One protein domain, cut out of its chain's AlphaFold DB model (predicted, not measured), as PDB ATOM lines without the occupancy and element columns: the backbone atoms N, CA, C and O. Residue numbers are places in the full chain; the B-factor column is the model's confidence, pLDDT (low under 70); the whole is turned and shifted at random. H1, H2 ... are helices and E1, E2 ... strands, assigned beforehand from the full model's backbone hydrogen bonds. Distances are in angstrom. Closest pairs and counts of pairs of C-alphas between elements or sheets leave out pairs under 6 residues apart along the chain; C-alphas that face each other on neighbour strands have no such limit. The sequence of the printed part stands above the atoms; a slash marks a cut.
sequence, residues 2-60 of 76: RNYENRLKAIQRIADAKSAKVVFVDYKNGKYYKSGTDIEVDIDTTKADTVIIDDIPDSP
ATOM      1  N   ARG A   2      62.939  83.181  58.740       59.69
ATOM      2  CA  ARG A   2      62.517  81.952  59.462       59.69
ATOM      3  C   ARG A   2      63.637  81.137  60.137       59.69
ATOM      4  O   ARG A   2      63.424  80.552  61.188       59.69
ATOM      5  N   ASN A   3      64.829  81.095  59.541       71.75
ATOM      6  CA  ASN A   3      65.959  80.322  60.069       71.75
ATOM      7  C   ASN A   3      66.639  81.012  61.275       71.75
ATOM      8  O   ASN A   3      67.125  80.352  62.187       71.75
ATOM      9  N   TYR A   4      66.610  82.348  61.321       72.00
ATOM     10  CA  TYR A   4      67.185  83.125  62.420       72.00
ATOM     11  C   TYR A   4      66.357  82.977  63.704       72.00
ATOM     12  O   TYR A   4      66.898  82.640  64.753       72.00
ATOM     13  N   GLU A   5      65.032  83.104  63.605       82.38
ATOM     14  CA  GLU A   5      64.127  82.912  64.748       82.38
ATOM     15  C   GLU A   5      64.169  81.483  65.309       82.38
ATOM     16  O   GLU A   5      64.115  81.289  66.523       82.38
ATOM     17  N   ASN A   6      64.317  80.473  64.445       86.62
ATOM     18  CA  ASN A   6      64.449  79.082  64.882       86.62
ATOM     19  C   ASN A   6      65.760  78.834  65.640       86.62
ATOM     20  O   ASN A   6      65.756  78.113  66.638       86.62
ATOM     21  N   ARG A   7      66.867  79.463  65.219       80.88
ATOM     22  CA  ARG A   7      68.139  79.410  65.958       80.88
ATOM     23  C   ARG A   7      68.024  80.098  67.317       80.88
ATOM     24  O   ARG A   7      68.472  79.522  68.302       80.88
ATOM     25  N   LEU A   8      67.372  81.260  67.394       80.94
ATOM     26  CA  LEU A   8      67.142  81.952  68.669       80.94
ATOM     27  C   LEU A   8      66.304  81.107  69.638       80.94
ATOM     28  O   LEU A   8      66.684  80.951  70.792       80.94
ATOM     29  N   LYS A   9      65.223  80.474  69.164       83.50
ATOM     30  CA  LYS A   9      64.410  79.562  69.989       83.50
ATOM     31  C   LYS A   9      65.178  78.324  70.459       83.50
ATOM     32  O   LYS A   9      64.930  77.847  71.561       83.50
ATOM     33  N   ALA A  10      66.091  77.792  69.646       81.81
ATOM     34  CA  ALA A  10      66.933  76.664  70.039       81.81
ATOM     35  C   ALA A  10      67.947  77.059  71.123       81.81
ATOM     36  O   ALA A  10      68.103  76.335  72.102       81.81
ATOM     37  N   ILE A  11      68.580  78.227  70.984       73.69
ATOM     38  CA  ILE A  11      69.501  78.775  71.987       73.69
ATOM     39  C   ILE A  11      68.760  79.053  73.297       73.69
ATOM     40  O   ILE A  11      69.227  78.630  74.351       73.69
ATOM     41  N   GLN A  12      67.580  79.677  73.225       72.50
ATOM     42  CA  GLN A  12      66.733  79.934  74.389       72.50
ATOM     43  C   GLN A  12      66.355  78.629  75.097       72.50
ATOM     44  O   GLN A  12      66.562  78.517  76.292       72.50
ATOM     45  N   ARG A  13      65.927  77.590  74.366       77.81
ATOM     46  CA  ARG A  13      65.644  76.271  74.958       77.81
ATOM     47  C   ARG A  13      66.851  75.629  75.629       77.81
ATOM     48  O   ARG A  13      66.671  74.963  76.635       77.81
ATOM     49  N   ILE A  14      68.054  75.782  75.078       74.75
ATOM     50  CA  ILE A  14      69.280  75.240  75.683       74.75
ATOM     51  C   ILE A  14      69.646  76.019  76.951       74.75
ATOM     52  O   ILE A  14      70.072  75.411  77.929       74.75
ATOM     53  N   ALA A  15      69.478  77.342  76.944       65.44
ATOM     54  CA  ALA A  15      69.688  78.186  78.116       65.44
ATOM     55  C   ALA A  15      68.644  77.904  79.209       65.44
ATOM     56  O   ALA A  15      69.014  77.698  80.357       65.44
ATOM     57  N   ASP A  16      67.370  77.785  78.836       64.56
ATOM     58  CA  ASP A  16      66.266  77.442  79.738       64.56
ATOM     59  C   ASP A  16      66.385  76.001  80.267       64.56
ATOM     60  O   ASP A  16      66.013  75.722  81.402       64.56
ATOM     61  N   ALA A  17      66.924  75.078  79.460       69.00
ATOM     62  CA  ALA A  17      67.214  73.704  79.876       69.00
ATOM     63  C   ALA A  17      68.459  73.599  80.764       69.00
ATOM     64  O   ALA A  17      68.628  72.599  81.462       69.00
ATOM     65  N   LYS A  18      69.334  74.612  80.769       67.00
ATOM     66  CA  LYS A  18      70.436  74.720  81.728       67.00
ATOM     67  C   LYS A  18      69.890  75.238  83.060       67.00
ATOM     68  O   LYS A  18      70.223  76.323  83.516       67.00
ATOM     69  N   SER A  19      69.090  74.408  83.723       67.25
ATOM     70  CA  SER A  19      68.734  74.552  85.134       67.25
ATOM     71  C   SER A  19      69.846  73.971  86.010       67.25
ATOM     72  O   SER A  19      69.591  73.057  86.793       67.25
ATOM     73  N   ALA A  20      71.090  74.419  85.815       74.94
ATOM     74  CA  ALA A  20      72.210  73.871  86.568       74.94
ATOM     75  C   ALA A  20      71.961  74.117  88.059       74.94
ATOM     76  O   ALA A  20      71.940  75.259  88.525       74.94
ATOM     77  N   LYS A  21      71.714  73.045  88.803       80.31
ATOM     78  CA  LYS A  21      71.489  73.102  90.236       80.31
ATOM     79  C   LYS A  21      72.847  73.194  90.908       80.31
ATOM     80  O   LYS A  21      73.550  72.193  91.032       80.31
ATOM     81  N   VAL A  22      73.198  74.405  91.320       83.88
ATOM     82  CA  VAL A  22      74.409  74.689  92.089       83.88
ATOM     83  C   VAL A  22      74.058  74.689  93.572       83.88
ATOM     84  O   VAL A  22      73.087  75.329  93.983       83.88
ATOM     85  N   VAL A  23      74.827  73.957  94.369       86.56
ATOM     86  CA  VAL A  23      74.686  73.911  95.830       86.56
ATOM     87  C   VAL A  23      75.953  74.467  96.464       86.56
ATOM     88  O   VAL A  23      77.054  74.110  96.056       86.56
ATOM     89  N   PHE A  24      75.774  75.333  97.460       91.38
ATOM     90  CA  PHE A  24      76.850  75.884  98.277       91.38
ATOM     91  C   PHE A  24      76.851  75.199  99.638       91.38
ATOM     92  O   PHE A  24      75.795  75.099 100.280       91.38
ATOM     93  N   VAL A  25      78.021  74.732 100.063       93.75
ATOM     94  CA  VAL A  25      78.219  74.081 101.358       93.75
ATOM     95  C   VAL A  25      79.442  74.652 102.062       93.75
ATOM     96  O   VAL A  25      80.431  74.977 101.410       93.75
ATOM     97  N   ASP A  26      79.376  74.722 103.384       93.75
ATOM     98  CA  ASP A  26      80.499  75.095 104.237       93.75
ATOM     99  C   ASP A  26      81.162  73.805 104.735       93.75
ATOM    100  O   ASP A  26      80.480  72.908 105.241       93.75
ATOM    101  N   TYR A  27      82.476  73.692 104.593       92.00
ATOM    102  CA  TYR A  27      83.261  72.597 105.151       92.00
ATOM    103  C   TYR A  27      83.823  73.002 106.509       92.00
ATOM    104  O   TYR A  27      84.469  74.039 106.633       92.00
ATOM    105  N   LYS A  28      83.550  72.190 107.533       89.50
ATOM    106  CA  LYS A  28      84.037  72.390 108.904       89.50
ATOM    107  C   LYS A  28      84.300  71.033 109.543       89.50
ATOM    108  O   LYS A  28      83.442  70.153 109.498       89.50
ATOM    109  N   ASN A  29      85.471  70.850 110.153       87.38
ATOM    110  CA  ASN A  29      85.812  69.654 110.939       87.38
ATOM    111  C   ASN A  29      85.533  68.299 110.244       87.38
ATOM    112  O   ASN A  29      85.058  67.351 110.870       87.38
ATOM    113  N   GLY A  30      85.823  68.189 108.942       89.62
ATOM    114  CA  GLY A  30      85.633  66.941 108.189       89.62
ATOM    115  C   GLY A  30      84.207  66.696 107.687       89.62
ATOM    116  O   GLY A  30      83.937  65.622 107.151       89.62
ATOM    117  N   LYS A  31      83.301  67.662 107.858       93.62
ATOM    118  CA  LYS A  31      81.882  67.569 107.500       93.62
ATOM    119  C   LYS A  31      81.441  68.748 106.639       93.62
ATOM    120  O   LYS A  31      82.064  69.807 106.665       93.62
ATOM    121  N   TYR A  32      80.345  68.562 105.907       94.69
ATOM    122  CA  TYR A  32      79.751  69.583 105.046       94.69
ATOM    123  C   TYR A  32      78.417  70.047 105.610       94.69
ATOM    124  O   TYR A  32      77.612  69.237 106.064       94.69
ATOM    125  N   TYR A  33      78.159  71.344 105.529       94.19
ATOM    126  CA  TYR A  33      76.953  71.972 106.045       94.19
ATOM    127  C   TYR A  33      76.329  72.850 104.976       94.19
ATOM    128  O   TYR A  33      77.023  73.425 104.143       94.19
ATOM    129  N   LYS A  34      75.005  72.985 104.971       91.62
ATOM    130  CA  LYS A  34      74.362  73.975 104.107       91.62
ATOM    131  C   LYS A  34      74.868  75.365 104.501       91.62
ATOM    132  O   LYS A  34      74.830  75.709 105.679       91.62
ATOM    133  N   SER A  35      75.284  76.151 103.508       89.12
ATOM    134  CA  SER A  35      75.998  77.402 103.764       89.12
ATOM    135  C   SER A  35      75.269  78.351 104.719       89.12
ATOM    136  O   SER A  35      74.059  78.575 104.582       89.12
ATOM    137  N   GLY A  36      76.005  78.869 105.706       84.81
ATOM    138  CA  GLY A  36      75.498  79.747 106.762       84.81
ATOM    139  C   GLY A  36      74.572  79.063 107.773       84.81
ATOM    140  O   GLY A  36      73.861  79.749 108.506       84.81
ATOM    141  N   THR A  37      74.529  77.729 107.805       88.69
ATOM    142  CA  THR A  37      73.688  76.954 108.729       88.69
ATOM    143  C   THR A  37      74.459  75.782 109.330       88.69
ATOM    144  O   THR A  37      75.436  75.323 108.750       88.69
ATOM    145  N   ASP A  38      73.958  75.228 110.434       89.81
ATOM    146  CA  ASP A  38      74.522  74.020 111.063       89.81
ATOM    147  C   ASP A  38      73.846  72.724 110.577       89.81
ATOM    148  O   ASP A  38      73.910  71.676 111.222       89.81
ATOM    149  N   ILE A  39      73.156  72.780 109.433       93.00
ATOM    150  CA  ILE A  39      72.489  71.616 108.848       93.00
ATOM    151  C   ILE A  39      73.521  70.836 108.040       93.00
ATOM    152  O   ILE A  39      73.881  71.249 106.938       93.00
ATOM    153  N   GLU A  40      73.978  69.714 108.592       94.06
ATOM    154  CA  GLU A  40      74.892  68.790 107.916       94.06
ATOM    155  C   GLU A  40      74.257  68.256 106.621       94.06
ATOM    156  O   GLU A  40      73.062  67.941 106.572       94.06
ATOM    157  N   VAL A  41      75.056  68.170 105.562       93.00
ATOM    158  CA  VAL A  41      74.660  67.651 104.253       93.00
ATOM    159  C   VAL A  41      75.644  66.588 103.796       93.00
ATOM    160  O   VAL A  41      76.857  66.748 103.886       93.00
ATOM    161  N   ASP A  42      75.105  65.502 103.259       93.56
ATOM    162  CA  ASP A  42      75.899  64.498 102.571       93.56
ATOM    163  C   ASP A  42      76.045  64.907 101.098       93.56
ATOM    164  O   ASP A  42      75.078  64.924 100.325       93.56
ATOM    165  N   ILE A  43      77.260  65.293 100.715       90.12
ATOM    166  CA  ILE A  43      77.545  65.746  99.353       90.12
ATOM    167  C   ILE A  43      77.536  64.592  98.343       90.12
ATOM    168  O   ILE A  43      77.210  64.835  97.182       90.12
ATOM    169  N   ASP A  44      77.782  63.347  98.770       90.38
ATOM    170  CA  ASP A  44      77.809  62.178  97.879       90.38
ATOM    171  C   ASP A  44      76.402  61.820  97.384       90.38
ATOM    172  O   ASP A  44      76.215  61.310  96.277       90.38
ATOM    173  N   THR A  45      75.381  62.130  98.186       91.81
ATOM    174  CA  THR A  45      73.970  61.924  97.835       91.81
ATOM    175  C   THR A  45      73.277  63.198  97.341       91.81
ATOM    176  O   THR A  45      72.111  63.163  96.917       91.81
ATOM    177  N   THR A  46      73.983  64.332  97.321       86.56
ATOM    178  CA  THR A  46      73.432  65.619  96.890       86.56
ATOM    179  C   THR A  46      73.211  65.645  95.380       86.56
ATOM    180  O   THR A  46      74.134  65.679  94.573       86.56
ATOM    181  N   LYS A  47      71.938  65.706  94.969       85.62
ATOM    182  CA  LYS A  47      71.570  65.924  93.563       85.62
ATOM    183  C   LYS A  47      71.817  67.378  93.178       85.62
ATOM    184  O   LYS A  47      70.947  68.221  93.423       85.62
ATOM    185  N   ALA A  48      72.972  67.644  92.589       85.62
ATOM    186  CA  ALA A  48      73.391  68.930  92.048       85.62
ATOM    187  C   ALA A  48      74.229  68.704  90.781       85.62
ATOM    188  O   ALA A  48      74.889  67.678  90.649       85.62
ATOM    189  N   ASP A  49      74.212  69.665  89.862       86.06
ATOM    190  CA  ASP A  49      75.116  69.665  88.708       86.06
ATOM    191  C   ASP A  49      76.515  70.156  89.105       86.06
ATOM    192  O   ASP A  49      77.506  69.877  88.434       86.06
ATOM    193  N   THR A  50      76.610  70.926  90.191       83.44
ATOM    194  CA  THR A  50      77.864  71.434  90.758       83.44
ATOM    195  C   THR A  50      77.693  71.686  92.253       83.44
ATOM    196  O   THR A  50      76.678  72.240  92.682       83.44
ATOM    197  N   VAL A  51      78.703  71.313  93.038       87.94
ATOM    198  CA  VAL A  51      78.809  71.636  94.465       87.94
ATOM    199  C   VAL A  51      80.011  72.556  94.653       87.94
ATOM    200  O   VAL A  51      81.104  72.247  94.179       87.94
ATOM    201  N   ILE A  52      79.797  73.693  95.307       90.81
ATOM    202  CA  ILE A  52      80.842  74.647  95.679       90.81
ATOM    203  C   ILE A  52      81.035  74.531  97.187       90.81
ATOM    204  O   ILE A  52      80.074  74.685  97.942       90.81
ATOM    205  N   ILE A  53      82.265  74.230  97.595       92.69
ATOM    206  CA  ILE A  53      82.651  74.000  98.987       92.69
ATOM    207  C   ILE A  53      83.465  75.204  99.452       92.69
ATOM    208  O   ILE A  53      84.477  75.527  98.829       92.69
ATOM    209  N   ASP A  54      83.013  75.846 100.523       89.19
ATOM    210  CA  ASP A  54      83.742  76.909 101.208       89.19
ATOM    211  C   ASP A  54      84.439  76.338 102.449       89.19
ATOM    212  O   ASP A  54      83.780  75.833 103.360       89.19
ATOM    213  N   ASP A  55      85.771  76.361 102.464       88.06
ATOM    214  CA  ASP A  55      86.587  75.909 103.597       88.06
ATOM    215  C   ASP A  55      86.741  77.071 104.580       88.06
ATOM    216  O   ASP A  55      87.689  77.861 104.517       88.06
ATOM    217  N   ILE A  56      85.728  77.229 105.434       75.88
ATOM    218  CA  ILE A  56      85.673  78.317 106.404       75.88
ATOM    219  C   ILE A  56      86.523  77.914 107.613       75.88
ATOM    220  O   ILE A  56      86.195  76.929 108.279       75.88
ATOM    221  N   PRO A  57      87.573  78.678 107.959       75.00
ATOM    222  CA  PRO A  57      88.363  78.390 109.143       75.00
ATOM    223  C   PRO A  57      87.506  78.539 110.411       75.00
ATOM    224  O   PRO A  57      86.726  79.482 110.541       75.00
ATOM    225  N   ASP A  58      87.677  77.623 111.369       70.94
ATOM    226  CA  ASP A  58      86.934  77.625 112.644       70.94
ATOM    227  C   ASP A  58      87.200  78.877 113.500       70.94
ATOM    228  O   ASP A  58      86.405  79.229 114.371       70.94
ATOM    229  N   SER A  59      88.324  79.549 113.258       70.19
ATOM    230  CA  SER A  59      88.702  80.805 113.900       70.19
ATOM    231  C   SER A  59      88.941  81.877 112.841       70.19
ATOM    232  O   SER A  59      89.382  81.561 111.729       70.19
ATOM    233  N   PRO A  60      88.660  83.156 113.156       69.50
ATOM    234  CA  PRO A  60      89.115  84.250 112.320       69.50
ATOM    235  C   PRO A  60      90.622  84.100 112.083       69.50
ATOM    236  O   PRO A  60      91.350  83.747 113.009       69.50
TER     237      PRO A  60
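AT A GLANCE: This is residues 2 to 60 of the 76 residues of an uncharacterized protein of Eubacterium rectale CAG:36 (UniProt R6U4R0). One helix, H1, sticks out as a long arm from a small twisted sheet of three strands, with a long loop, residues 35 to 49, between E2 and E3. The 59 printed residues run H1, E1, E2, E3; the mixed sheet has the order E2, E1, E3. The class is mixed, helices and strands; the whole is extended, spanning 60 by 26 by 14 A, radius of gyration of the C-alphas 18.1 A.

HOW THE PARTS SIT: H1, residues 2 to 17, stands free, with every O i to N i+4 pair within hydrogen-bond range. E1, residues 22 to 28, is the inner strand. E2, residues 31 to 34, forms an antiparallel hairpin with E1; N 26 and O 33 are 2.8 A apart. E3, residues 50 to 55, is parallel to E1; N 25 and O 52 are 3.0 A apart.

IN THESE COORDINATES: H1 begins at C-alpha 2, (62.517, 81.952, 59.462), and measures 22.5 A; E1 measures 19.5 A. E3, 16.2 A, ends at C-alpha 55, (86.587, 75.909, 103.597).

THE WHOLE: The C-alphas of Arg 2 and Ser 59, the two farthest apart, are 60.4 A apart. The printed part has no cut; the link E2 to E3 is long. The pLDDT is under 70 at residues 2, 15 to 19 and 60.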